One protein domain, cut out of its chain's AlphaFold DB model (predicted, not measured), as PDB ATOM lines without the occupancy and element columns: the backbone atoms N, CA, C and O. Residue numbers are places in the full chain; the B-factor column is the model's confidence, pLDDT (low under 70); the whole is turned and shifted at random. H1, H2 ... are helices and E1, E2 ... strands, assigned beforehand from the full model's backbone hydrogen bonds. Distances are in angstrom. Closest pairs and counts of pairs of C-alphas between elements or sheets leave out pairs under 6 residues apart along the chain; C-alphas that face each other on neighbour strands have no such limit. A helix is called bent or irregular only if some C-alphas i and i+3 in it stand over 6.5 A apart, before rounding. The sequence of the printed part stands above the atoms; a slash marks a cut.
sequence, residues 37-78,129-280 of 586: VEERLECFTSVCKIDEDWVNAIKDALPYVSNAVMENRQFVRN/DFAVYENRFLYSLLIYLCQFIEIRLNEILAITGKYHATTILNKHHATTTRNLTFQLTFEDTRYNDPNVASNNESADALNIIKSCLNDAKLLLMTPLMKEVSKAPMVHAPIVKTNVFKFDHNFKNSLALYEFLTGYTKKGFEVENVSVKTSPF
ATOM      1  N   VAL A  37      -3.345 -45.978  74.711       56.22
ATOM      2  CA  VAL A  37      -3.999 -44.891  73.948       56.22
ATOM      3  C   VAL A  37      -2.991 -44.042  73.145       56.22
ATOM      4  O   VAL A  37      -3.368 -43.335  72.217       56.22
ATOM      5  N   GLU A  38      -1.699 -44.134  73.464       64.25
ATOM      6  CA  GLU A  38      -0.606 -43.434  72.776       64.25
ATOM      7  C   GLU A  38      -0.149 -44.105  71.465       64.25
ATOM      8  O   GLU A  38       0.657 -43.526  70.735       64.25
ATOM      9  N   GLU A  39      -0.643 -45.306  71.139       74.00
ATOM     10  CA  GLU A  39      -0.338 -45.975  69.867       74.00
ATOM     11  C   GLU A  39      -1.018 -45.260  68.700       74.00
ATOM     12  O   GLU A  39      -2.242 -45.318  68.537       74.00
ATOM     13  N   ARG A  40      -0.215 -44.586  67.869       77.31
ATOM     14  CA  ARG A  40      -0.696 -43.852  66.696       77.31
ATOM     15  C   ARG A  40       0.232 -43.986  65.495       77.31
ATOM     16  O   ARG A  40       1.450 -43.870  65.602       77.31
ATOM     17  N   LEU A  41      -0.380 -44.168  64.333       77.69
ATOM     18  CA  LEU A  41       0.246 -44.015  63.026       77.69
ATOM     19  C   LEU A  41      -0.468 -42.854  62.343       77.69
ATOM     20  O   LEU A  41      -1.668 -42.942  62.079       77.69
ATOM     21  N   GLU A  42       0.256 -41.771  62.088       76.31
ATOM     22  CA  GLU A  42      -0.226 -40.620  61.334       76.31
ATOM     23  C   GLU A  42       0.524 -40.583  60.000       76.31
ATOM     24  O   GLU A  42       1.676 -40.161  59.931       76.31
ATOM     25  N   CYS A  43      -0.119 -41.079  58.941       75.38
ATOM     26  CA  CYS A  43       0.394 -40.976  57.578       75.38
ATOM     27  C   CYS A  43      -0.242 -39.760  56.896       75.38
ATOM     28  O   CYS A  43      -1.462 -39.597  56.937       75.38
ATOM     29  N   PHE A  44       0.579 -38.917  56.280       71.00
ATOM     30  CA  PHE A  44       0.178 -37.725  55.549       71.00
ATOM     31  C   PHE A  44       0.556 -37.903  54.078       71.00
ATOM     32  O   PHE A  44       1.736 -37.877  53.718       71.00
ATOM     33  N   THR A  45      -0.453 -38.058  53.225       69.44
ATOM     34  CA  THR A  45      -0.296 -38.055  51.768       69.44
ATOM     35  C   THR A  45      -1.046 -36.870  51.175       69.44
ATOM     36  O   THR A  45      -2.206 -36.611  51.497       69.44
ATOM     37  N   SER A  46      -0.381 -36.117  50.303       67.50
ATOM     38  CA  SER A  46      -1.015 -35.015  49.580       67.50
ATOM     39  C   SER A  46      -1.612 -35.549  48.276       67.50
ATOM     40  O   SER A  46      -0.906 -35.774  47.290       67.50
ATOM     41  N   VAL A  47      -2.930 -35.757  48.265       69.69
ATOM     42  CA  VAL A  47      -3.675 -35.992  47.024       69.69
ATOM     43  C   VAL A  47      -3.764 -34.660  46.290       69.69
ATOM     44  O   VAL A  47      -4.063 -33.627  46.889       69.69
ATOM     45  N   CYS A  48      -3.469 -34.661  44.994       73.25
ATOM     46  CA  CYS A  48      -3.536 -33.457  44.181       73.25
ATOM     47  C   CYS A  48      -4.633 -33.642  43.141       73.25
ATOM     48  O   CYS A  48      -4.593 -34.609  42.383       73.25
ATOM     49  N   LYS A  49      -5.609 -32.737  43.115       78.44
ATOM     50  CA  LYS A  49      -6.703 -32.728  42.139       78.44
ATOM     51  C   LYS A  49      -6.379 -31.665  41.103       78.44
ATOM     52  O   LYS A  49      -6.282 -30.491  41.442       78.44
ATOM     53  N   ILE A  50      -6.118 -32.082  39.870       81.69
ATOM     54  CA  ILE A  50      -5.680 -31.177  38.803       81.69
ATOM     55  C   ILE A  50      -6.910 -30.526  38.156       81.69
ATOM     56  O   ILE A  50      -7.872 -31.216  37.834       81.69
ATOM     57  N   ASP A  51      -6.869 -29.207  37.943       83.12
ATOM     58  CA  ASP A  51      -7.917 -28.488  37.209       83.12
ATOM     59  C   ASP A  51      -7.913 -28.949  35.740       83.12
ATOM     60  O   ASP A  51      -7.035 -28.564  34.965       83.12
ATOM     61  N   GLU A  52      -8.910 -29.728  35.320       82.94
ATOM     62  CA  GLU A  52      -9.024 -30.180  33.925       82.94
ATOM     63  C   GLU A  52      -9.110 -29.022  32.909       82.94
ATOM     64  O   GLU A  52      -8.675 -29.192  31.768       82.94
ATOM     65  N   ASP A  53      -9.597 -27.843  33.331       87.69
ATOM     66  CA  ASP A  53      -9.717 -26.605  32.539       87.69
ATOM     67  C   ASP A  53      -8.518 -26.368  31.604       87.69
ATOM     68  O   ASP A  53      -8.682 -26.135  30.407       87.69
ATOM     69  N   TRP A  54      -7.298 -26.393  32.156       88.81
ATOM     70  CA  TRP A  54      -6.082 -26.036  31.420       88.81
ATOM     71  C   TRP A  54      -5.456 -27.228  30.699       88.81
ATOM     72  O   TRP A  54      -4.843 -27.046  29.648       88.81
ATOM     73  N   VAL A  55      -5.636 -28.441  31.229       88.69
ATOM     74  CA  VAL A  55      -5.144 -29.674  30.604       88.69
ATOM     75  C   VAL A  55      -5.898 -29.926  29.300       88.69
ATOM     76  O   VAL A  55      -5.272 -30.123  28.259       88.69
ATOM     77  N   ASN A  56      -7.231 -29.831  29.330       89.94
ATOM     78  CA  ASN A  56      -8.074 -29.989  28.148       89.94
ATOM     79  C   ASN A  56      -7.877 -28.825  27.160       89.94
ATOM     80  O   ASN A  56      -7.679 -29.078  25.974       89.94
ATOM     81  N   ALA A  57      -7.789 -27.569  27.624       90.19
ATOM     82  CA  ALA A  57      -7.512 -26.427  26.742       90.19
ATOM     83  C   ALA A  57      -6.172 -26.543  25.985       90.19
ATOM     84  O   ALA A  57      -6.102 -26.181  24.812       90.19
ATOM     85  N   ILE A  58      -5.116 -27.072  26.619       92.12
ATOM     86  CA  ILE A  58      -3.843 -27.361  25.937       92.12
ATOM     87  C   ILE A  58      -4.002 -28.534  24.966       92.12
ATOM     88  O   ILE A  58      -3.632 -28.412  23.801       92.12
ATOM     89  N   LYS A  59      -4.560 -29.656  25.433       90.81
ATOM     90  CA  LYS A  59      -4.735 -30.900  24.668       90.81
ATOM     91  C   LYS A  59      -5.538 -30.692  23.381       90.81
ATOM     92  O   LYS A  59      -5.135 -31.195  22.335       90.81
ATOM     93  N   ASP A  60      -6.619 -29.919  23.444       91.62
ATOM     94  CA  ASP A  60      -7.477 -29.625  22.295       91.62
ATOM     95  C   ASP A  60      -6.843 -28.591  21.350       91.62
ATOM     96  O   ASP A  60      -7.073 -28.628  20.141       91.62
ATOM     97  N   ALA A  61      -6.015 -27.675  21.866       91.56
ATOM     98  CA  ALA A  61      -5.335 -26.665  21.058       91.56
ATOM     99  C   ALA A  61      -4.077 -27.190  20.340       91.56
ATOM    100  O   ALA A  61      -3.760 -26.735  19.236       91.56
ATOM    101  N   LEU A  62      -3.352 -28.140  20.940       92.25
ATOM    102  CA  LEU A  62      -2.041 -28.595  20.470       92.25
ATOM    103  C   LEU A  62      -2.032 -29.172  19.034       92.25
ATOM    104  O   LEU A  62      -1.090 -28.861  18.303       92.25
ATOM    105  N   PRO A  63      -3.061 -29.909  18.558       93.56
ATOM    106  CA  PRO A  63      -3.153 -30.326  17.156       93.56
ATOM    107  C   PRO A  63      -3.202 -29.147  16.174       93.56
ATOM    108  O   PRO A  63      -2.576 -29.203  15.118       93.56
ATOM    109  N   TYR A  64      -3.884 -28.052  16.525       93.44
ATOM    110  CA  TYR A  64      -3.937 -26.849  15.686       93.44
ATOM    111  C   TYR A  64      -2.598 -26.108  15.667       93.44
ATOM    112  O   TYR A  64      -2.186 -25.636  14.610       93.44
ATOM    113  N   VAL A  65      -1.889 -26.057  16.803       92.06
ATOM    114  CA  VAL A  65      -0.517 -25.525  16.859       92.06
ATOM    115  C   VAL A  65       0.409 -26.375  15.982       92.06
ATOM    116  O   VAL A  65       1.138 -25.823  15.166       92.06
ATOM    117  N   SER A  66       0.333 -27.708  16.081       91.50
ATOM    118  CA  SER A  66       1.104 -28.641  15.246       91.50
ATOM    119  C   SER A  66       0.863 -28.412  13.748       91.50
ATOM    120  O   SER A  66       1.811 -28.195  12.993       91.50
ATOM    121  N   ASN A  67      -0.406 -28.337  13.330       92.69
ATOM    122  CA  ASN A  67      -0.775 -28.037  11.946       92.69
ATOM    123  C   ASN A  67      -0.227 -26.673  11.484       92.69
ATOM    124  O   ASN A  67       0.325 -26.582  10.389       92.69
ATOM    125  N   ALA A  68      -0.297 -25.638  12.330       90.38
ATOM    126  CA  ALA A  68       0.246 -24.311  12.027       90.38
ATOM    127  C   ALA A  68       1.779 -24.321  11.820       90.38
ATOM    128  O   ALA A  68       2.290 -23.552  11.008       90.38
ATOM    129  N   VAL A  69       2.516 -25.207  12.508       90.38
ATOM    130  CA  VAL A  69       3.951 -25.450  12.243       90.38
ATOM    131  C   VAL A  69       4.151 -26.185  10.913       90.38
ATOM    132  O   VAL A  69       5.037 -25.822  10.138       90.38
ATOM    133  N   MET A  70       3.324 -27.194  10.618       88.50
ATOM    134  CA  MET A  70       3.422 -27.992   9.387       88.50
ATOM    135  C   MET A  70       3.116 -27.203   8.105       88.50
ATOM    136  O   MET A  70       3.619 -27.564   7.043       88.50
ATOM    137  N   GLU A  71       2.359 -26.107   8.188       85.94
ATOM    138  CA  GLU A  71       2.127 -25.193   7.059       85.94
ATOM    139  C   GLU A  71       3.396 -24.492   6.543       85.94
ATOM    140  O   GLU A  71       3.380 -23.967   5.429       85.94
ATOM    141  N   ASN A  72       4.481 -24.479   7.329       82.19
ATOM    142  CA  ASN A  72       5.825 -24.046   6.926       82.19
ATOM    143  C   ASN A  72       5.860 -22.717   6.141       82.19
ATOM    144  O   ASN A  72       6.450 -22.610   5.061       82.19
ATOM    145  N   ARG A  73       5.173 -21.697   6.671       81.81
ATOM    146  CA  ARG A  73       4.997 -20.402   6.001       81.81
ATOM    147  C   ARG A  73       6.347 -19.704   5.829       81.81
ATOM    148  O   ARG A  73       7.069 -19.501   6.798       81.81
ATOM    149  N   GLN A  74       6.665 -19.298   4.606       82.88
ATOM    150  CA  GLN A  74       7.920 -18.627   4.252       82.88
ATOM    151  C   GLN A  74       7.629 -17.381   3.415       82.88
ATOM    152  O   GLN A  74       6.734 -17.395   2.566       82.88
ATOM    153  N   PHE A  75       8.382 -16.306   3.635       79.50
ATOM    154  CA  PHE A  75       8.327 -15.110   2.801       79.50
ATOM    155  C   PHE A  75       9.486 -15.137   1.803       79.50
ATOM    156  O   PHE A  75      10.646 -15.012   2.183       79.50
ATOM    157  N   VAL A  76       9.184 -15.313   0.513       75.62
ATOM    158  CA  VAL A  76      10.218 -15.318  -0.533       75.62
ATOM    159  C   VAL A  76      10.654 -13.882  -0.809       75.62
ATOM    160  O   VAL A  76       9.941 -13.125  -1.477       75.62
ATOM    161  N   ARG A  77      11.833 -13.505  -0.317       71.50
ATOM    162  CA  ARG A  77      12.455 -12.225  -0.639       71.50
ATOM    163  C   ARG A  77      13.150 -12.346  -1.995       71.50
ATOM    164  O   ARG A  77      13.957 -13.247  -2.205       71.50
ATOM    165  N   ASN A  78      12.785 -11.466  -2.924       67.31
ATOM    166  CA  ASN A  78      13.338 -11.420  -4.280       67.31
ATOM    167  C   ASN A  78      14.283 -10.212  -4.390       67.31
ATOM    168  O   ASN A  78      14.013  -9.281  -5.151       67.31
ATOM    169  N   ASP A 129      12.728 -16.286   3.669       81.75
ATOM    170  CA  ASP A 129      12.698 -15.707   5.006       81.75
ATOM    171  C   ASP A 129      11.641 -16.434   5.857       81.75
ATOM    172  O   ASP A 129      10.429 -16.265   5.682       81.75
ATOM    173  N   PHE A 130      12.107 -17.294   6.764       82.31
ATOM    174  CA  PHE A 130      11.258 -18.041   7.697       82.31
ATOM    175  C   PHE A 130      10.853 -17.220   8.933       82.31
ATOM    176  O   PHE A 130       9.965 -17.646   9.675       82.31
ATOM    177  N   ALA A 131      11.425 -16.027   9.155       82.75
ATOM    178  CA  ALA A 131      11.176 -15.185  10.332       82.75
ATOM    179  C   ALA A 131       9.853 -14.384  10.255       82.75
ATOM    180  O   ALA A 131       9.714 -13.311  10.852       82.75
ATOM    181  N   VAL A 132       8.861 -14.930   9.546       87.69
ATOM    182  CA  VAL A 132       7.495 -14.405   9.418       87.69
ATOM    183  C   VAL A 132       6.873 -14.185  10.805       87.69
ATOM    184  O   VAL A 132       7.085 -14.979  11.726       87.69
ATOM    185  N   TYR A 133       6.100 -13.106  10.970       90.06
ATOM    186  CA  TYR A 133       5.517 -12.708  12.260       90.06
ATOM    187  C   TYR A 133       4.698 -13.833  12.911       90.06
ATOM    188  O   TYR A 133       4.870 -14.131  14.091       90.06
ATOM    189  N   GLU A 134       3.871 -14.503  12.114       90.44
ATOM    190  CA  GLU A 134       3.077 -15.673  12.474       90.44
ATOM    191  C   GLU A 134       3.933 -16.835  13.011       90.44
ATOM    192  O   GLU A 134       3.599 -17.419  14.042       90.44
ATOM    193  N   ASN A 135       5.075 -17.131  12.380       91.44
ATOM    194  CA  ASN A 135       5.983 -18.190  12.829       91.44
ATOM    195  C   ASN A 135       6.677 -17.810  14.142       91.44
ATOM    196  O   ASN A 135       6.752 -18.616  15.069       91.44
ATOM    197  N   ARG A 136       7.152 -16.561  14.247       91.19
ATOM    198  CA  ARG A 136       7.759 -16.021  15.474       91.19
ATOM    199  C   ARG A 136       6.761 -16.006  16.635       91.19
ATOM    200  O   ARG A 136       7.155 -16.241  17.778       91.19
ATOM    201  N   PHE A 137       5.476 -15.784  16.356       93.75
ATOM    202  CA  PHE A 137       4.401 -15.967  17.327       93.75
ATOM    203  C   PHE A 137       4.266 -17.437  17.754       93.75
ATOM    204  O   PHE A 137       4.280 -17.688  18.955       93.75
ATOM    205  N   LEU A 138       4.202 -18.403  16.826       93.00
ATOM    206  CA  LEU A 138       4.113 -19.834  17.169       93.00
ATOM    207  C   LEU A 138       5.300 -20.301  18.028       93.00
ATOM    208  O   LEU A 138       5.096 -20.984  19.028       93.00
ATOM    209  N   TYR A 139       6.522 -19.886  17.687       94.00
ATOM    210  CA  TYR A 139       7.719 -20.152  18.490       94.00
ATOM    211  C   TYR A 139       7.593 -19.587  19.913       94.00
ATOM    212  O   TYR A 139       7.874 -20.270  20.898       94.00
ATOM    213  N   SER A 140       7.098 -18.350  20.028       92.06
ATOM    214  CA  SER A 140       6.891 -17.690  21.321       92.06
ATOM    215  C   SER A 140       5.800 -18.386  22.143       92.06
ATOM    216  O   SER A 140       6.003 -18.645  23.326       92.06
ATOM    217  N   LEU A 141       4.678 -18.756  21.513       93.69
ATOM    218  CA  LEU A 141       3.599 -19.546  22.110       93.69
ATOM    219  C   LEU A 141       4.112 -20.888  22.639       93.69
ATOM    220  O   LEU A 141       3.815 -21.229  23.778       93.69
ATOM    221  N   LEU A 142       4.899 -21.628  21.854       94.06
ATOM    222  CA  LEU A 142       5.455 -22.917  22.267       94.06
ATOM    223  C   LEU A 142       6.417 -22.785  23.461       94.06
ATOM    224  O   LEU A 142       6.380 -23.624  24.360       94.06
ATOM    225  N   ILE A 143       7.225 -21.718  23.533       93.06
ATOM    226  CA  ILE A 143       8.053 -21.430  24.718       93.06
ATOM    227  C   ILE A 143       7.180 -21.143  25.945       93.06
ATOM    228  O   ILE A 143       7.386 -21.763  26.990       93.06
ATOM    229  N   TYR A 144       6.197 -20.245  25.826       92.12
ATOM    230  CA  TYR A 144       5.301 -19.919  26.940       92.12
ATOM    231  C   TYR A 144       4.484 -21.140  27.394       92.12
ATOM    232  O   TYR A 144       4.302 -21.331  28.592       92.12
ATOM    233  N   LEU A 145       4.054 -22.001  26.466       93.81
ATOM    234  CA  LEU A 145       3.364 -23.261  26.740       93.81
ATOM    235  C   LEU A 145       4.251 -24.238  27.526       93.81
ATOM    236  O   LEU A 145       3.830 -24.735  28.569       93.81
ATOM    237  N   CYS A 146       5.487 -24.477  27.071       93.69
ATOM    238  CA  CYS A 146       6.444 -25.326  27.786       93.69
ATOM    239  C   CYS A 146       6.693 -24.813  29.212       93.69
ATOM    240  O   CYS A 146       6.549 -25.579  30.160       93.69
ATOM    241  N   GLN A 147       6.967 -23.514  29.382       91.88
ATOM    242  CA  GLN A 147       7.177 -22.902  30.701       91.88
ATOM    243  C   GLN A 147       5.935 -23.011  31.603       91.88
ATOM    244  O   GLN A 147       6.047 -23.355  32.781       91.88
ATOM    245  N   PHE A 148       4.744 -22.757  31.053       92.31
ATOM    246  CA  PHE A 148       3.470 -22.839  31.770       92.31
ATOM    247  C   PHE A 148       3.194 -24.246  32.316       92.31
ATOM    248  O   PHE A 148       2.699 -24.376  33.442       92.31
ATOM    249  N   ILE A 149       3.514 -25.277  31.524       92.06
ATOM    250  CA  ILE A 149       3.380 -26.681  31.918       92.06
ATOM    251  C   ILE A 149       4.479 -27.069  32.913       92.06
ATOM    252  O   ILE A 149       4.165 -27.652  33.944       92.06
ATOM    253  N   GLU A 150       5.749 -26.746  32.648       91.19
ATOM    254  CA  GLU A 150       6.883 -27.161  33.489       91.19
ATOM    255  C   GLU A 150       6.783 -26.640  34.922       91.19
ATOM    256  O   GLU A 150       7.011 -27.404  35.859       91.19
ATOM    257  N   ILE A 151       6.386 -25.378  35.113       89.94
ATOM    258  CA  ILE A 151       6.194 -24.800  36.452       89.94
ATOM    259  C   ILE A 151       5.146 -25.608  37.234       89.94
ATOM    260  O   ILE A 151       5.409 -26.043  38.357       89.94
ATOM    261  N   ARG A 152       3.985 -25.878  36.623       89.00
ATOM    262  CA  ARG A 152       2.882 -26.614  37.266       89.00
ATOM    263  C   ARG A 152       3.204 -28.086  37.479       89.00
ATOM    264  O   ARG A 152       2.936 -28.607  38.553       89.00
ATOM    265  N   LEU A 153       3.813 -28.745  36.497       86.81
ATOM    266  CA  LEU A 153       4.222 -30.143  36.593       86.81
ATOM    267  C   LEU A 153       5.243 -30.342  37.724       86.81
ATOM    268  O   LEU A 153       5.116 -31.297  38.484       86.81
ATOM    269  N   ASN A 154       6.199 -29.422  37.884       86.00
ATOM    270  CA  ASN A 154       7.164 -29.463  38.982       86.00
ATOM    271  C   ASN A 154       6.508 -29.199  40.351       86.00
ATOM    272  O   ASN A 154       6.807 -29.928  41.297       86.00
ATOM    273  N   GLU A 155       5.593 -28.221  40.468       84.88
ATOM    274  CA  GLU A 155       4.823 -28.007  41.709       84.88
ATOM    275  C   GLU A 155       3.994 -29.250  42.077       84.88
ATOM    276  O   GLU A 155       4.067 -29.713  43.213       84.88
ATOM    277  N   ILE A 156       3.258 -29.834  41.122       83.19
ATOM    278  CA  ILE A 156       2.418 -31.015  41.363       83.19
ATOM    279  C   ILE A 156       3.278 -32.224  41.752       83.19
ATOM    280  O   ILE A 156       2.976 -32.869  42.751       83.19
ATOM    281  N   LEU A 157       4.375 -32.516  41.037       79.56
ATOM    282  CA  LEU A 157       5.253 -33.652  41.358       79.56
ATOM    283  C   LEU A 157       5.892 -33.531  42.750       79.56
ATOM    284  O   LEU A 157       5.964 -34.527  43.472       79.56
ATOM    285  N   ALA A 158       6.283 -32.321  43.165       78.62
ATOM    286  CA  ALA A 158       6.807 -32.062  44.508       78.62
ATOM    287  C   ALA A 158       5.768 -32.282  45.629       78.62
ATOM    288  O   ALA A 158       6.142 -32.430  46.796       78.62
ATOM    289  N   ILE A 159       4.476 -32.314  45.284       76.81
ATOM    290  CA  ILE A 159       3.350 -32.552  46.194       76.81
ATOM    291  C   ILE A 159       2.925 -34.028  46.141       76.81
ATOM    292  O   ILE A 159       2.944 -34.700  47.168       76.81
ATOM    293  N   THR A 160       2.608 -34.570  44.959       71.88
ATOM    294  CA  THR A 160       2.141 -35.961  44.790       71.88
ATOM    295  C   THR A 160       3.225 -36.997  45.066       71.88
ATOM    296  O   THR A 160       2.914 -38.122  45.439       71.88
ATOM    297  N   GLY A 161       4.497 -36.640  44.871       69.88
ATOM    298  CA  GLY A 161       5.640 -37.492  45.193       69.88
ATOM    299  C   GLY A 161       6.055 -37.446  46.666       69.88
ATOM    300  O   GLY A 161       7.022 -38.119  47.025       69.88
ATOM    301  N   LYS A 162       5.393 -36.643  47.512       77.31
ATOM    302  CA  LYS A 162       5.764 -36.480  48.920       77.31
ATOM    303  C   LYS A 162       5.003 -37.453  49.821       77.31
ATOM    304  O   LYS A 162       3.808 -37.301  50.064       77.31
ATOM    305  N   TYR A 163       5.740 -38.401  50.389       80.12
ATOM    306  CA  TYR A 163       5.297 -39.220  51.514       80.12
ATOM    307  C   TYR A 163       5.784 -38.594  52.822       80.12
ATOM    308  O   TYR A 163       6.947 -38.192  52.910       80.12
ATOM    309  N   HIS A 164       4.943 -38.556  53.851       80.69
ATOM    310  CA  HIS A 164       5.379 -38.283  55.217       80.69
ATOM    311  C   HIS A 164       4.582 -39.142  56.200       80.69
ATOM    312  O   HIS A 164       3.354 -39.156  56.149       80.69
ATOM    313  N   ALA A 165       5.255 -39.855  57.100       83.50
ATOM    314  CA  ALA A 165       4.585 -40.684  58.096       83.50
ATOM    315  C   ALA A 165       5.288 -40.634  59.452       83.50
ATOM    316  O   ALA A 165       6.503 -40.809  59.542       83.50
ATOM    317  N   THR A 166       4.489 -40.474  60.506       84.12
ATOM    318  CA  THR A 166       4.920 -40.517  61.904       84.12
ATOM    319  C   THR A 166       4.271 -41.712  62.595       84.12
ATOM    320  O   THR A 166       3.047 -41.791  62.705       84.12
ATOM    321  N   THR A 167       5.080 -42.641  63.099       83.50
ATOM    322  CA  THR A 167       4.630 -43.726  63.983       83.50
ATOM    323  C   THR A 167       5.075 -43.426  65.407       83.50
ATOM    324  O   THR A 167       6.254 -43.147  65.626       83.50
ATOM    325  N   ILE A 168       4.161 -43.522  66.375       83.31
ATOM    326  CA  ILE A 168       4.484 -43.547  67.805       83.31
ATOM    327  C   ILE A 168       3.901 -44.816  68.426       83.31
ATOM    328  O   ILE A 168       2.712 -45.109  68.279       83.31
ATOM    329  N   LEU A 169       4.759 -45.577  69.105       82.88
ATOM    330  CA  LEU A 169       4.460 -46.883  69.683       82.88
ATOM    331  C   LEU A 169       5.082 -46.991  71.082       82.88
ATOM    332  O   LEU A 169       6.293 -47.172  71.214       82.88
ATOM    333  N   ASN A 170       4.235 -46.914  72.113       82.38
ATOM    334  CA  ASN A 170       4.623 -46.958  73.526       82.38
ATOM    335  C   ASN A 170       4.034 -48.204  74.216       82.38
ATOM    336  O   ASN A 170       2.908 -48.184  74.721       82.38
ATOM    337  N   LYS A 171       4.808 -49.295  74.256       78.69
ATOM    338  CA  LYS A 171       4.434 -50.568  74.899       78.69
ATOM    339  C   LYS A 171       5.122 -50.726  76.256       78.69
ATOM    340  O   LYS A 171       6.313 -50.452  76.401       78.69
ATOM    341  N   HIS A 172       4.386 -51.254  77.232       79.75
ATOM    342  CA  HIS A 172       4.919 -51.657  78.533       79.75
ATOM    343  C   HIS A 172       4.407 -53.055  78.900       79.75
ATOM    344  O   HIS A 172       3.212 -53.349  78.813       79.75
ATOM    345  N   HIS A 173       5.317 -53.923  79.329       79.38
ATOM    346  CA  HIS A 173       5.043 -55.314  79.670       79.38
ATOM    347  C   HIS A 173       5.882 -55.704  80.886       79.38
ATOM    348  O   HIS A 173       7.105 -55.816  80.804       79.38
ATOM    349  N   ALA A 174       5.211 -55.925  82.015       78.12
ATOM    350  CA  ALA A 174       5.833 -56.362  83.255       78.12
ATOM    351  C   ALA A 174       5.273 -57.726  83.673       78.12
ATOM    352  O   ALA A 174       4.070 -57.895  83.854       78.12
ATOM    353  N   THR A 175       6.177 -58.680  83.854       77.50
ATOM    354  CA  THR A 175       5.938 -60.008  84.428       77.50
ATOM    355  C   THR A 175       6.880 -60.213  85.612       77.50
ATOM    356  O   THR A 175       7.857 -59.479  85.776       77.50
ATOM    357  N   THR A 176       6.637 -61.244  86.423       76.62
ATOM    358  CA  THR A 176       7.444 -61.574  87.615       76.62
ATOM    359  C   THR A 176       8.944 -61.756  87.328       76.62
ATOM    360  O   THR A 176       9.758 -61.635  88.238       76.62
ATOM    361  N   THR A 177       9.325 -62.050  86.080       77.19
ATOM    362  CA  THR A 177      10.714 -62.316  85.662       77.19
ATOM    363  C   THR A 177      11.294 -61.286  84.688       77.19
ATOM    364  O   THR A 177      12.500 -61.306  84.447       77.19
ATOM    365  N   ARG A 178      10.477 -60.392  84.110       79.56
ATOM    366  CA  ARG A 178      10.894 -59.454  83.054       79.56
ATOM    367  C   ARG A 178      10.013 -58.209  83.054       79.56
ATOM    368  O   ARG A 178       8.809 -58.311  82.836       79.56
ATOM    369  N   ASN A 179      10.626 -57.036  83.206       85.00
ATOM    370  CA  ASN A 179      10.008 -55.762  82.842       85.00
ATOM    371  C   ASN A 179      10.613 -55.273  81.514       85.00
ATOM    372  O   ASN A 179      11.832 -55.314  81.339       85.00
ATOM    373  N   LEU A 180       9.762 -54.861  80.578       83.94
ATOM    374  CA  LEU A 180      10.112 -54.359  79.258       83.94
ATOM    375  C   LEU A 180       9.280 -53.106  78.967       83.94
ATOM    376  O   LEU A 180       8.058 -53.174  78.828       83.94
ATOM    377  N   THR A 181       9.975 -51.985  78.800       85.69
ATOM    378  CA  THR A 181       9.431 -50.742  78.241       85.69
ATOM    379  C   THR A 181       9.993 -50.564  76.838       85.69
ATOM    380  O   THR A 181      11.202 -50.685  76.640       85.69
ATOM    381  N   PHE A 182       9.131 -50.282  75.867       84.12
ATOM    382  CA  PHE A 182       9.503 -50.008  74.484       84.12
ATOM    383  C   PHE A 182       8.815 -48.722  74.035       84.12
ATOM    384  O   PHE A 182       7.593 -48.608  74.120       84.12
ATOM    385  N   GLN A 183       9.607 -47.767  73.560       86.88
ATOM    386  CA  GLN A 183       9.142 -46.503  73.001       86.88
ATOM    387  C   GLN A 183       9.813 -46.321  71.643       86.88
ATOM    388  O   GLN A 183      11.039 -46.384  71.544       86.88
ATOM    389  N   LEU A 184       9.009 -46.114  70.605       85.94
ATOM    390  CA  LEU A 184       9.469 -45.854  69.247       85.94
ATOM    391  C   LEU A 184       8.728 -44.639  68.701       85.94
ATOM    392  O   LEU A 184       7.514 -44.697  68.518       85.94
ATOM    393  N   THR A 185       9.483 -43.590  68.390       88.44
ATOM    394  CA  THR A 185       9.065 -42.513  67.490       88.44
ATOM    395  C   THR A 185       9.820 -42.713  66.183       88.44
ATOM    396  O   THR A 185      11.051 -42.719  66.180       88.44
ATOM    397  N   PHE A 186       9.094 -42.913  65.088       86.88
ATOM    398  CA  PHE A 186       9.652 -43.109  63.753       86.88
ATOM    399  C   PHE A 186       9.029 -42.095  62.797       86.88
ATOM    400  O   PHE A 186       7.806 -42.039  62.678       86.88
ATOM    401  N   GLU A 187       9.869 -41.313  62.127       87.56
ATOM    402  CA  GLU A 187       9.468 -40.322  61.129       87.56
ATOM    403  C   GLU A 187      10.161 -40.643  59.802       87.56
ATOM    404  O   GLU A 187      11.388 -40.647  59.719       87.56
ATOM    405  N   ASP A 188       9.368 -40.917  58.766       85.12
ATOM    406  CA  ASP A 188       9.828 -41.138  57.392       85.12
ATOM    407  C   ASP A 188       9.298 -40.002  56.509       85.12
ATOM    408  O   ASP A 188       8.145 -39.581  56.638       85.12
ATOM    409  N   THR A 189      10.146 -39.468  55.632       83.44
ATOM    410  CA  THR A 189       9.772 -38.446  54.647       83.44
ATOM    411  C   THR A 189      10.469 -38.749  53.334       83.44
ATOM    412  O   THR A 189      11.693 -38.639  53.238       83.44
ATOM    413  N   ARG A 190       9.689 -39.091  52.308       79.62
ATOM    414  CA  ARG A 190      10.202 -39.456  50.983       79.62
ATOM    415  C   ARG A 190       9.754 -38.438  49.955       79.62
ATOM    416  O   ARG A 190       8.660 -37.883  50.048       79.62
ATOM    417  N   TYR A 191      10.611 -38.229  48.967       77.38
ATOM    418  CA  TYR A 191      10.379 -37.335  47.843       77.38
ATOM    419  C   TYR A 191      10.434 -38.157  46.558       77.38
ATOM    420  O   TYR A 191      11.311 -39.008  46.413       77.38
ATOM    421  N   ASN A 192       9.516 -37.883  45.634       69.94
ATOM    422  CA  ASN A 192       9.327 -38.629  44.390       69.94
ATOM    423  C   ASN A 192       9.065 -40.140  44.593       69.94
ATOM    424  O   ASN A 192       9.499 -40.937  43.764       69.94
ATOM    425  N   ASP A 193       8.363 -40.548  45.664       73.75
ATOM    426  CA  ASP A 193       8.037 -41.969  45.883       73.75
ATOM    427  C   ASP A 193       7.102 -42.487  44.762       73.75
ATOM    428  O   ASP A 193       5.976 -41.984  44.628       73.75
ATOM    429  N   PRO A 194       7.525 -43.478  43.945       70.06
ATOM    430  CA  PRO A 194       6.736 -43.951  42.809       70.06
ATOM    431  C   PRO A 194       5.386 -44.549  43.209       70.06
ATOM    432  O   PRO A 194       4.436 -44.485  42.429       70.06
ATOM    433  N   ASN A 195       5.274 -45.101  44.419       70.50
ATOM    434  CA  ASN A 195       4.061 -45.759  44.899       70.50
ATOM    435  C   ASN A 195       2.987 -44.724  45.248       70.50
ATOM    436  O   ASN A 195       1.833 -44.868  44.852       70.50
ATOM    437  N   VAL A 196       3.381 -43.636  45.921       70.44
ATOM    438  CA  VAL A 196       2.473 -42.524  46.258       70.44
ATOM    439  C   VAL A 196       2.061 -41.754  45.002       70.44
ATOM    440  O   VAL A 196       0.904 -41.355  44.883       70.44
ATOM    441  N   ALA A 197       2.965 -41.616  44.026       66.62
ATOM    442  CA  ALA A 197       2.649 -41.027  42.728       66.62
ATOM    443  C   ALA A 197       1.699 -41.901  41.879       66.62
ATOM    444  O   ALA A 197       0.839 -41.360  41.189       66.62
ATOM    445  N   SER A 198       1.835 -43.233  41.936       64.56
ATOM    446  CA  SER A 198       1.002 -44.173  41.164       64.56
ATOM    447  C   SER A 198      -0.371 -44.425  41.796       64.56
ATOM    448  O   SER A 198      -1.335 -44.669  41.081       64.56
ATOM    449  N   ASN A 199      -0.484 -44.335  43.124       64.62
ATOM    450  CA  ASN A 199      -1.738 -44.496  43.870       64.62
ATOM    451  C   ASN A 199      -2.489 -43.152  44.054       64.62
ATOM    452  O   ASN A 199      -3.192 -42.951  45.045       64.62
ATOM    453  N   ASN A 200      -2.307 -42.207  43.129       68.38
ATOM    454  CA  ASN A 200      -2.939 -40.887  43.136       68.38
ATOM    455  C   ASN A 200      -3.950 -40.811  41.983       68.38
ATOM    456  O   ASN A 200      -3.604 -41.145  40.853       68.38
ATOM    457  N   GLU A 201      -5.176 -40.345  42.235       67.81
ATOM    458  CA  GLU A 201      -6.247 -40.299  41.217       67.81
ATOM    459  C   GLU A 201      -5.849 -39.469  39.978       67.81
ATOM    460  O   GLU A 201      -6.255 -39.774  38.860       67.81
ATOM    461  N   SER A 202      -4.969 -38.475  40.150       68.69
ATOM    462  CA  SER A 202      -4.436 -37.639  39.063       68.69
ATOM    463  C   SER A 202      -3.272 -38.261  38.266       68.69
ATOM    464  O   SER A 202      -2.643 -37.555  37.474       68.69
ATOM    465  N   ALA A 203      -2.947 -39.549  38.438       71.50
ATOM    466  CA  ALA A 203      -1.847 -40.202  37.714       71.50
ATOM    467  C   ALA A 203      -2.020 -40.148  36.179       71.50
ATOM    468  O   ALA A 203      -1.070 -39.821  35.463       71.50
ATOM    469  N   ASP A 204      -3.235 -40.378  35.673       78.06
ATOM    470  CA  ASP A 204      -3.530 -40.302  34.235       78.06
ATOM    471  C   ASP A 204      -3.460 -38.865  33.705       78.06
ATOM    472  O   ASP A 204      -2.852 -38.615  32.660       78.06
ATOM    473  N   ALA A 205      -3.980 -37.893  34.461       78.44
ATOM    474  CA  ALA A 205      -3.856 -36.473  34.133       78.44
ATOM    475  C   ALA A 205      -2.379 -36.032  34.075       78.44
ATOM    476  O   ALA A 205      -1.971 -35.350  33.134       78.44
ATOM    477  N   LEU A 206      -1.542 -36.492  35.013       82.25
ATOM    478  CA  LEU A 206      -0.092 -36.271  34.989       82.25
ATOM    479  C   LEU A 206       0.584 -36.881  33.755       82.25
ATOM    480  O   LEU A 206       1.531 -36.295  33.232       82.25
ATOM    481  N   ASN A 207       0.121 -38.033  33.272       83.62
ATOM    482  CA  ASN A 207       0.656 -38.654  32.060       83.62
ATOM    483  C   ASN A 207       0.233 -37.893  30.790       83.62
ATOM    484  O   ASN A 207       1.072 -37.675  29.914       83.62
ATOM    485  N   ILE A 208      -1.004 -37.387  30.729       86.06
ATOM    486  CA  ILE A 208      -1.470 -36.486  29.658       86.06
ATOM    487  C   ILE A 208      -0.633 -35.196  29.634       86.06
ATOM    488  O   ILE A 208      -0.122 -34.821  28.582       86.06
ATOM    489  N   ILE A 209      -0.408 -34.561  30.790       87.00
ATOM    490  CA  ILE A 209       0.412 -33.340  30.912       87.00
ATOM    491  C   ILE A 209       1.852 -33.580  30.434       87.00
ATOM    492  O   ILE A 209       2.405 -32.755  29.701       87.00
ATOM    493  N   LYS A 210       2.461 -34.716  30.806       88.19
ATOM    494  CA  LYS A 210       3.798 -35.110  30.326       88.19
ATOM    495  C   LYS A 210       3.825 -35.320  28.808       88.19
ATOM    496  O   LYS A 210       4.802 -34.908  28.187       88.19
ATOM    497  N   SER A 211       2.779 -35.906  28.211       89.25
ATOM    498  CA  SER A 211       2.665 -36.002  26.747       89.25
ATOM    499  C   SER A 211       2.645 -34.610  26.130       89.25
ATOM    500  O   SER A 211       3.564 -34.279  25.392       89.25
ATOM    501  N   CYS A 212       1.703 -33.746  26.529       89.44
ATOM    502  CA  CYS A 212       1.572 -32.401  25.964       89.44
ATOM    503  C   CYS A 212       2.865 -31.569  26.071       89.44
ATOM    504  O   CYS A 212       3.171 -30.797  25.162       89.44
ATOM    505  N   LEU A 213       3.654 -31.745  27.139       91.81
ATOM    506  CA  LEU A 213       4.976 -31.127  27.272       91.81
ATOM    507  C   LEU A 213       6.006 -31.699  26.283       91.81
ATOM    508  O   LEU A 213       6.767 -30.940  25.684       91.81
ATOM    509  N   ASN A 214       6.051 -33.022  26.113       92.31
ATOM    510  CA  ASN A 214       6.939 -33.678  25.151       92.31
ATOM    511  C   ASN A 214       6.563 -33.321  23.705       92.31
ATOM    512  O   ASN A 214       7.443 -33.017  22.903       92.31
ATOM    513  N   ASP A 215       5.268 -33.279  23.403       91.44
ATOM    514  CA  ASP A 215       4.705 -32.897  22.110       91.44
ATOM    515  C   ASP A 215       5.040 -31.427  21.775       91.44
ATOM    516  O   ASP A 215       5.549 -31.128  20.692       91.44
ATOM    517  N   ALA A 216       4.883 -30.502  22.731       91.75
ATOM    518  CA  ALA A 216       5.293 -29.101  22.570       91.75
ATOM    519  C   ALA A 216       6.818 -28.939  22.375       91.75
ATOM    520  O   ALA A 216       7.262 -28.138  21.546       91.75
ATOM    521  N   LYS A 217       7.636 -29.734  23.081       92.69
ATOM    522  CA  LYS A 217       9.098 -29.777  22.885       92.69
ATOM    523  C   LYS A 217       9.487 -30.345  21.521       92.69
ATOM    524  O   LYS A 217      10.390 -29.808  20.882       92.69
ATOM    525  N   LEU A 218       8.789 -31.371  21.036       93.00
ATOM    526  CA  LEU A 218       9.000 -31.938  19.705       93.00
ATOM    527  C   LEU A 218       8.709 -30.901  18.606       93.00
ATOM    528  O   LEU A 218       9.500 -30.768  17.672       93.00
ATOM    529  N   LEU A 219       7.649 -30.098  18.762       92.00
ATOM    530  CA  LEU A 219       7.343 -28.978  17.862       92.00
ATOM    531  C   LEU A 219       8.449 -27.907  17.858       92.00
ATOM    532  O   LEU A 219       8.850 -27.458  16.782       92.00
ATOM    533  N   LEU A 220       9.017 -27.554  19.018       91.69
ATOM    534  CA  LEU A 220      10.182 -26.654  19.108       91.69
ATOM    535  C   LEU A 220      11.450 -27.226  18.445       91.69
ATOM    536  O   LEU A 220      12.304 -26.465  17.992       91.69
ATOM    537  N   MET A 221      11.584 -28.552  18.351       90.88
ATOM    538  CA  MET A 221      12.725 -29.211  17.705       90.88
ATOM    539  C   MET A 221      12.608 -29.312  16.172       90.88
ATOM    540  O   MET A 221      13.562 -29.775  15.529       90.88
ATOM    541  N   THR A 222      11.492 -28.880  15.572       92.38
ATOM    542  CA  THR A 222      11.290 -28.881  14.111       92.38
ATOM    543  C   THR A 222      12.268 -27.947  13.375       92.38
ATOM    544  O   THR A 222      12.762 -26.982  13.965       92.38
ATOM    545  N   PRO A 223      12.562 -28.186  12.079       89.56
ATOM    546  CA  PRO A 223      13.448 -27.317  11.300       89.56
ATOM    547  C   PRO A 223      12.977 -25.859  11.254       89.56
ATOM    548  O   PRO A 223      13.785 -24.961  11.456       89.56
ATOM    549  N   LEU A 224      11.668 -25.630  11.083       89.12
ATOM    550  CA  LEU A 224      11.087 -24.285  11.084       89.12
ATOM    551  C   LEU A 224      11.371 -23.555  12.402       89.12
ATOM    552  O   LEU A 224      11.889 -22.443  12.387       89.12
ATOM    553  N   MET A 225      11.094 -24.189  13.547       91.31
ATOM    554  CA  MET A 225      11.308 -23.558  14.855       91.31
ATOM    555  C   MET A 225      12.789 -23.322  15.176       91.31
ATOM    556  O   MET A 225      13.111 -22.360  15.868       91.31
ATOM    557  N   LYS A 226      13.701 -24.126  14.615       90.94
ATOM    558  CA  LYS A 226      15.159 -23.921  14.715       90.94
ATOM    559  C   LYS A 226      15.695 -22.768  13.863       90.94
ATOM    560  O   LYS A 226      16.717 -22.191  14.222       90.94
ATOM    561  N   GLU A 227      15.030 -22.420  12.766       88.06
ATOM    562  CA  GLU A 227      15.352 -21.209  12.001       88.06
ATOM    563  C   GLU A 227      14.704 -19.969  12.630       88.06
ATOM    564  O   GLU A 227      15.358 -18.944  12.818       88.06
ATOM    565  N   VAL A 228      13.443 -20.085  13.053       89.31
ATOM    566  CA  VAL A 228      12.684 -19.008  13.707       89.31
ATOM    567  C   VAL A 228      13.285 -18.604  15.059       89.31
ATOM    568  O   VAL A 228      13.211 -17.429  15.412       89.31
ATOM    569  N   SER A 229      13.931 -19.519  15.792       89.50
ATOM    570  CA  SER A 229      14.589 -19.227  17.078       89.50
ATOM    571  C   SER A 229      15.732 -18.209  16.993       89.50
ATOM    572  O   SER A 229      16.085 -17.603  18.004       89.50
ATOM    573  N   LYS A 230      16.292 -17.999  15.793       89.19
ATOM    574  CA  LYS A 230      17.320 -16.985  15.509       89.19
ATOM    575  C   LYS A 230      16.733 -15.569  15.458       89.19
ATOM    576  O   LYS A 230      17.469 -14.593  15.584       89.19
ATOM    577  N   ALA A 231      15.418 -15.446  15.266       87.50
ATOM    578  CA  ALA A 231      14.701 -14.179  15.255       87.50
ATOM    579  C   ALA A 231      14.179 -13.824  16.663       87.50
ATOM    580  O   ALA A 231      13.839 -14.713  17.446       87.50
ATOM    581  N   PRO A 232      14.051 -12.527  17.009       86.69
ATOM    582  CA  PRO A 232      13.530 -12.122  18.311       86.69
ATOM    583  C   PRO A 232      12.092 -12.616  18.526       86.69
ATOM    584  O   PRO A 232      11.280 -12.626  17.596       86.69
ATOM    585  N   MET A 233      11.750 -12.977  19.764       89.25
ATOM    586  CA  MET A 233      10.400 -13.422  20.136       89.25
ATOM    587  C   MET A 233       9.330 -12.343  19.868       89.25
ATOM    588  O   MET A 233       9.630 -11.172  19.618       89.25
ATOM    589  N   VAL A 234       8.061 -12.751  19.896       88.75
ATOM    590  CA  VAL A 234       6.904 -11.850  19.864       88.75
ATOM    591  C   VAL A 234       6.346 -11.736  21.278       88.75
ATOM    592  O   VAL A 234       6.007 -12.738  21.908       88.75
ATOM    593  N   HIS A 235       6.235 -10.506  21.767       82.25
ATOM    594  CA  HIS A 235       5.671 -10.191  23.077       82.25
ATOM    595  C   HIS A 235       4.296  -9.528  22.927       82.25
ATOM    596  O   HIS A 235       3.969  -8.990  21.868       82.25
ATOM    597  N   ALA A 236       3.490  -9.567  23.988       80.31
ATOM    598  CA  ALA A 236       2.201  -8.888  24.018       80.31
ATOM    599  C   ALA A 236       2.372  -7.351  23.923       80.31
ATOM    600  O   ALA A 236       3.329  -6.817  24.489       80.31
ATOM    601  N   PRO A 237       1.444  -6.620  23.269       84.00
ATOM    602  CA  PRO A 237       0.217  -7.108  22.631       84.00
ATOM    603  C   PRO A 237       0.458  -7.755  21.255       84.00
ATOM    604  O   PRO A 237       1.166  -7.215  20.408       84.00
ATOM    605  N   ILE A 238      -0.194  -8.896  21.004       87.00
ATOM    606  CA  ILE A 238      -0.121  -9.596  19.713       87.00
ATOM    607  C   ILE A 238      -0.973  -8.865  18.667       87.00
ATOM    608  O   ILE A 238      -2.156  -8.586  18.883       87.00
ATOM    609  N   VAL A 239      -0.387  -8.573  17.507       86.12
ATOM    610  CA  VAL A 239      -1.059  -7.884  16.401       86.12
ATOM    611  C   VAL A 239      -1.924  -8.885  15.637       86.12
ATOM    612  O   VAL A 239      -1.416  -9.810  15.007       86.12
ATOM    613  N   LYS A 240      -3.249  -8.694  15.656       85.25
ATOM    614  CA  LYS A 240      -4.201  -9.589  14.975       85.25
ATOM    615  C   LYS A 240      -4.201  -9.350  13.456       85.25
ATOM    616  O   LYS A 240      -5.050  -8.627  12.919       85.25
ATOM    617  N   THR A 241      -3.219  -9.949  12.779       86.00
ATOM    618  CA  THR A 241      -3.077  -9.995  11.312       86.00
ATOM    619  C   THR A 241      -4.255 -10.718  10.644       86.00
ATOM    620  O   THR A 241      -5.172 -11.210  11.304       86.00
ATOM    621  N   ASN A 242      -4.262 -10.782   9.310       87.50
ATOM    622  CA  ASN A 242      -5.294 -11.522   8.580       87.50
ATOM    623  C   ASN A 242      -5.172 -13.043   8.759       87.50
ATOM    624  O   ASN A 242      -6.201 -13.718   8.747       87.50
ATOM    625  N   VAL A 243      -3.968 -13.581   8.995       84.62
ATOM    626  CA  VAL A 243      -3.786 -15.019   9.250       84.62
ATOM    627  C   VAL A 243      -4.525 -15.408  10.533       84.62
ATOM    628  O   VAL A 243      -5.421 -16.240  10.485       84.62
ATOM    629  N   PHE A 244      -4.303 -14.689  11.638       85.25
ATOM    630  CA  PHE A 244      -5.011 -14.913  12.909       85.25
ATOM    631  C   PHE A 244      -6.545 -14.730  12.864       85.25
ATOM    632  O   PHE A 244      -7.226 -15.082  13.828       85.25
ATOM    633  N   LYS A 245      -7.103 -14.157  11.788       84.44
ATOM    634  CA  LYS A 245      -8.553 -13.945  11.617       84.44
ATOM    635  C   LYS A 245      -9.222 -15.035  10.786       84.44
ATOM    636  O   LYS A 245     -10.317 -15.468  11.140       84.44
ATOM    637  N   PHE A 246      -8.599 -15.414   9.673       86.56
ATOM    638  CA  PHE A 246      -9.198 -16.297   8.667       86.56
ATOM    639  C   PHE A 246      -8.671 -17.729   8.724       86.56
ATOM    640  O   PHE A 246      -9.370 -18.645   8.300       86.56
ATOM    641  N   ASP A 247      -7.468 -17.929   9.255       90.75
ATOM    642  CA  ASP A 247      -6.855 -19.242   9.359       90.75
ATOM    643  C   ASP A 247      -7.306 -19.966  10.630       90.75
ATOM    644  O   ASP A 247      -7.231 -19.420  11.733       90.75
ATOM    645  N   HIS A 248      -7.783 -21.203  10.487       91.19
ATOM    646  CA  HIS A 248      -8.302 -21.981  11.608       91.19
ATOM    647  C   HIS A 248      -7.201 -22.369  12.608       91.19
ATOM    648  O   HIS A 248      -7.406 -22.271  13.821       91.19
ATOM    649  N   ASN A 249      -6.021 -22.749  12.115       91.94
ATOM    650  CA  ASN A 249      -4.930 -23.247  12.947       91.94
ATOM    651  C   ASN A 249      -4.307 -22.105  13.762       91.94
ATOM    652  O   ASN A 249      -4.149 -22.206  14.982       91.94
ATOM    653  N   PHE A 250      -4.047 -20.963  13.115       91.38
ATOM    654  CA  PHE A 250      -3.518 -19.774  13.792       91.38
ATOM    655  C   PHE A 250      -4.541 -19.100  14.713       91.38
ATOM    656  O   PHE A 250      -4.159 -18.602  15.771       91.38
ATOM    657  N   LYS A 251      -5.839 -19.116  14.375       91.44
ATOM    658  CA  LYS A 251      -6.898 -18.614  15.264       91.44
ATOM    659  C   LYS A 251      -6.974 -19.413  16.569       91.44
ATOM    660  O   LYS A 251      -7.026 -18.810  17.639       91.44
ATOM    661  N   ASN A 252      -6.937 -20.744  16.496       92.12
ATOM    662  CA  ASN A 252      -6.961 -21.599  17.688       92.12
ATOM    663  C   ASN A 252      -5.646 -21.480  18.486       92.12
ATOM    664  O   ASN A 252      -5.674 -21.414  19.713       92.12
ATOM    665  N   SER A 253      -4.506 -21.330  17.801       92.50
ATOM    666  CA  SER A 253      -3.209 -21.035  18.436       92.50
ATOM    667  C   SER A 253      -3.213 -19.691  19.186       92.50
ATOM    668  O   SER A 253      -2.669 -19.588  20.285       92.50
ATOM    669  N   LEU A 254      -3.865 -18.658  18.639       91.56
ATOM    670  CA  LEU A 254      -4.043 -17.374  19.322       91.56
ATOM    671  C   LEU A 254      -5.002 -17.482  20.515       91.56
ATOM    672  O   LEU A 254      -4.723 -16.895  21.556       91.56
ATOM    673  N   ALA A 255      -6.075 -18.269  20.408       91.81
ATOM    674  CA  ALA A 255      -6.965 -18.538  21.537       91.81
ATOM    675  C   ALA A 255      -6.233 -19.249  22.693       91.81
ATOM    676  O   ALA A 255      -6.429 -18.880  23.850       91.81
ATOM    677  N   LEU A 256      -5.327 -20.191  22.395       93.06
ATOM    678  CA  LEU A 256      -4.448 -20.799  23.401       93.06
ATOM    679  C   LEU A 256      -3.517 -19.761  24.048       93.06
ATOM    680  O   LEU A 256      -3.368 -19.760  25.266       93.06
ATOM    681  N   TYR A 257      -2.923 -18.850  23.272       92.31
ATOM    682  CA  TYR A 257      -2.094 -17.771  23.828       92.31
ATOM    683  C   TYR A 257      -2.888 -16.850  24.771       92.31
ATOM    684  O   TYR A 257      -2.429 -16.537  25.871       92.31
ATOM    685  N   GLU A 258      -4.091 -16.438  24.364       90.88
ATOM    686  CA  GLU A 258      -4.986 -15.595  25.170       90.88
ATOM    687  C   GLU A 258      -5.472 -16.331  26.434       90.88
ATOM    688  O   GLU A 258      -5.560 -15.720  27.498       90.88
ATOM    689  N   PHE A 259      -5.680 -17.651  26.365       92.12
ATOM    690  CA  PHE A 259      -5.955 -18.490  27.533       92.12
ATOM    691  C   PHE A 259      -4.755 -18.558  28.491       92.12
ATOM    692  O   PHE A 259      -4.890 -18.189  29.654       92.12
ATOM    693  N   LEU A 260      -3.571 -18.966  28.013       90.56
ATOM    694  CA  LEU A 260      -2.363 -19.128  28.839       90.56
ATOM    695  C   LEU A 260      -1.954 -17.823  29.538       90.56
ATOM    696  O   LEU A 260      -1.536 -17.852  30.694       90.56
ATOM    697  N   THR A 261      -2.089 -16.682  28.854       87.56
ATOM    698  CA  THR A 261      -1.780 -15.358  29.423       87.56
ATOM    699  C   THR A 261      -2.871 -14.822  30.356       87.56
ATOM    700  O   THR A 261      -2.557 -14.056  31.265       87.56
ATOM    701  N   GLY A 262      -4.129 -15.248  30.192       87.00
ATOM    702  CA  GLY A 262      -5.231 -14.943  31.111       87.00
ATOM    703  C   GLY A 262      -5.334 -15.870  32.332       87.00
ATOM    704  O   GLY A 262      -6.092 -15.577  33.258       87.00
ATOM    705  N   TYR A 263      -4.605 -16.990  32.361       89.62
ATOM    706  CA  TYR A 263      -4.785 -18.043  33.361       89.62
ATOM    707  C   TYR A 263      -4.057 -17.749  34.686       89.62
ATOM    708  O   TYR A 263      -2.900 -18.115  34.899       89.62
ATOM    709  N   THR A 264      -4.773 -17.104  35.610       82.75
ATOM    710  CA  THR A 264      -4.272 -16.697  36.938       82.75
ATOM    711  C   THR A 264      -4.380 -17.773  38.027       82.75
ATOM    712  O   THR A 264      -3.799 -17.609  39.100       82.75
ATOM    713  N   LYS A 265      -5.102 -18.879  37.785       85.12
ATOM    714  CA  LYS A 265      -5.210 -20.010  38.727       85.12
ATOM    715  C   LYS A 265      -3.880 -20.777  38.842       85.12
ATOM    716  O   LYS A 265      -3.072 -20.822  37.907       85.12
ATOM    717  N   LYS A 266      -3.707 -21.501  39.956       78.00
ATOM    718  CA  LYS A 266      -2.643 -22.514  40.084       78.00
ATOM    719  C   LYS A 266      -2.819 -23.689  39.121       78.00
ATOM    720  O   LYS A 266      -1.825 -24.140  38.567       78.00
ATOM    721  N   GLY A 267      -4.048 -24.129  38.852       76.56
ATOM    722  CA  GLY A 267      -4.313 -25.284  37.987       76.56
ATOM    723  C   GLY A 267      -4.409 -26.619  38.727       76.56
ATOM    724  O   GLY A 267      -4.404 -27.668  38.084       76.56
ATOM    725  N   PHE A 268      -4.442 -26.599  40.061       81.62
ATOM    726  CA  PHE A 268      -4.627 -27.772  40.911       81.62
ATOM    727  C   PHE A 268      -5.011 -27.363  42.343       81.62
ATOM    728  O   PHE A 268      -4.569 -26.323  42.842       81.62
ATOM    729  N   GLU A 269      -5.772 -28.221  43.022       79.50
ATOM    730  CA  GLU A 269      -5.999 -28.200  44.468       79.50
ATOM    731  C   GLU A 269      -5.192 -29.305  45.172       79.50
ATOM    732  O   GLU A 269      -4.806 -30.315  44.574       79.50
ATOM    733  N   VAL A 270      -4.923 -29.108  46.466       79.38
ATOM    734  CA  VAL A 270      -4.145 -30.036  47.301       79.38
ATOM    735  C   VAL A 270      -4.978 -30.459  48.503       79.38
ATOM    736  O   VAL A 270      -5.202 -29.673  49.425       79.38
ATOM    737  N   GLU A 271      -5.396 -31.719  48.517       76.06
ATOM    738  CA  GLU A 271      -6.114 -32.334  49.626       76.06
ATOM    739  C   GLU A 271      -5.134 -33.162  50.466       76.06
ATOM    740  O   GLU A 271      -4.619 -34.200  50.045       76.06
ATOM    741  N   ASN A 272      -4.833 -32.677  51.671       70.94
ATOM    742  CA  ASN A 272      -3.914 -33.351  52.586       70.94
ATOM    743  C   ASN A 272      -4.652 -34.454  53.352       70.94
ATOM    744  O   ASN A 272      -5.253 -34.213  54.401       70.94
ATOM    745  N   VAL A 273      -4.590 -35.674  52.824       72.06
ATOM    746  CA  VAL A 273      -5.194 -36.858  53.428       72.06
ATOM    747  C   VAL A 273      -4.314 -37.314  54.592       72.06
ATOM    748  O   VAL A 273      -3.245 -37.893  54.408       72.06
ATOM    749  N   SER A 274      -4.769 -37.042  55.819       73.88
ATOM    750  CA  SER A 274      -4.131 -37.557  57.036       73.88
ATOM    751  C   SER A 274      -4.820 -38.841  57.506       73.88
ATOM    752  O   SER A 274      -5.883 -38.820  58.128       73.88
ATOM    753  N   VAL A 275      -4.214 -39.989  57.203       74.50
ATOM    754  CA  VAL A 275      -4.663 -41.294  57.695       74.50
ATOM    755  C   VAL A 275      -4.122 -41.484  59.109       74.50
ATOM    756  O   VAL A 275      -2.999 -41.952  59.308       74.50
ATOM    757  N   LYS A 276      -4.933 -41.114  60.103       76.25
ATOM    758  CA  LYS A 276      -4.644 -41.359  61.520       76.25
ATOM    759  C   LYS A 276      -5.252 -42.687  61.964       76.25
ATOM    760  O   LYS A 276      -6.470 -42.825  62.027       76.25
ATOM    761  N   THR A 277      -4.404 -43.659  62.290       72.75
ATOM    762  CA  THR A 277      -4.816 -44.920  62.922       72.75
ATOM    763  C   THR A 277      -4.381 -44.918  64.382       72.75
ATOM    764  O   THR A 277      -3.188 -45.021  64.666       72.75
ATOM    765  N   SER A 278      -5.343 -44.813  65.298       74.81
ATOM    766  CA  SER A 278      -5.138 -44.952  66.742       74.81
ATOM    767  C   SER A 278      -6.432 -45.455  67.408       74.81
ATOM    768  O   SER A 278      -7.491 -44.883  67.130       74.81
ATOM    769  N   PRO A 279      -6.390 -46.509  68.248       72.44
ATOM    770  CA  PRO A 279      -5.281 -47.461  68.388       72.44
ATOM    771  C   PRO A 279      -5.038 -48.241  67.080       72.44
ATOM    772  O   PRO A 279      -5.792 -48.125  66.109       72.44
ATOM    773  N   PHE A 280      -3.976 -49.047  67.024       76.19
ATOM    774  CA  PHE A 280      -3.700 -49.885  65.855       76.19
ATOM    775  C   PHE A 280      -4.799 -50.932  65.608       76.19
ATOM    776  O   PHE A 280      -5.283 -51.591  66.527       76.19
TER     777      PHE A 280
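This is residues 37 to 78 and 129 to 280 of the 586 residues of an uncharacterized protein of Treponema rectale (UniProt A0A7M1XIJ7). A long rod of two halves meets you here: a ribbon of four strands makes one half, and a cluster of helices round the long helix H2 makes the other. H2 runs on nearly in line with the strands, its residues 152 to 160 meeting E1 and E5, while the tip of the E3 and E4 hairpin, residues 174 to 179, sticks out at the far end of the ribbon. The printed part has 194 residues, with seven named helices and five named strands in the order E1 H1 E2 H2 E3 E4 H3 H4 H5 H6 H7 E5; the sheet is E4 E3 E1 E5, antiparallel, and the class is mixed, helices and strands. The whole is extended, with a radius of gyration of the C-alphas of 25.7 A and spans of 105 by 26 by 24 A.

Start at E1, residues 40 to 50, an inner strand antiparallel to edge strand E5, residues 268 to 277; look for N 43 and O 275 at 3.0 A. E3, residues 163 to 175, is E1's other neighbour, with N 42 and O 166 at 2.9 A. E3 and the edge strand E4, residues 178 to 190, form an antiparallel hairpin, with N 171 and O 182 at 2.9 A. After E1 comes H1, residues 52 to 70, assigned as one helix by its hydrogen bonds but bent, C-alphas 60 and 63 being 6.8 A apart; its arms H1a, residues 52 to 60, and H1b, residues 63 to 70, stand at 35.3 degrees, only just a steep tilt. E2, residues 75 to 77, pairs with no named strand. The hub is H2, residues 133 to 160; with the sheet it makes two layers, a helix layer on one face of a sheet, over E1 at a height over the sheet of 14.1 A. H2 touches H4, residues 203 to 220, at a shallow tilt of 29 degrees, opposite ways, the closest C-alphas being those of Cys 146 and Leu 213, 6.0 A apart. H2 touches H7, residues 248 to 262, at a steep tilt of 47 degrees, closest at the C-alphas of Leu 141 and Tyr 257, 6.2 A. With residues 135 to 139 alone it touches H5, residues 223 to 228, about perpendicular at 77 degrees, closest at the C-alphas of Arg 136 and Val 228, 6.0 A. H3, residues 194 to 198, only grazes the sheet. H6, residues 243 to 246, and H7 touch only at the corner, closest at the C-alphas of Phe 244 and Lys 251, 4.8 A. Every O i to N i+4 pair is within hydrogen-bond range in H1a, H1b, H3, H4, H5 and H7; H2 has 23 of 24, and H6 is too short for such a pair.

Find C-alpha 40 at (-0.696, -43.852, 66.696); from there E1 runs 31.0 A to C-alpha 50. H2 starts at C-alpha 133, (5.517, -12.708, 12.260), and covers 40.1 A. E3 measures 38.9 A and E4 37.8 A, and then H4 runs 26.0 A and H7 21.0 A. E5 runs 27.9 A and ends at C-alpha 277, (-4.816, -44.920, 62.922).

Look to Asn 78 and Thr 176 for the two C-alphas farthest apart, at 104.9 A. Residues 79 to 128 are cut out, and C-alphas 78 and 129 are 10.2 A apart across the cut. The link from H5 to H6, residues 229 to 242, is long; the other links that are printed whole are tight. The mean pLDDT of the printed part is 83.8, and 14 residues are under 70, among them 45 to 47 and 197 to 202.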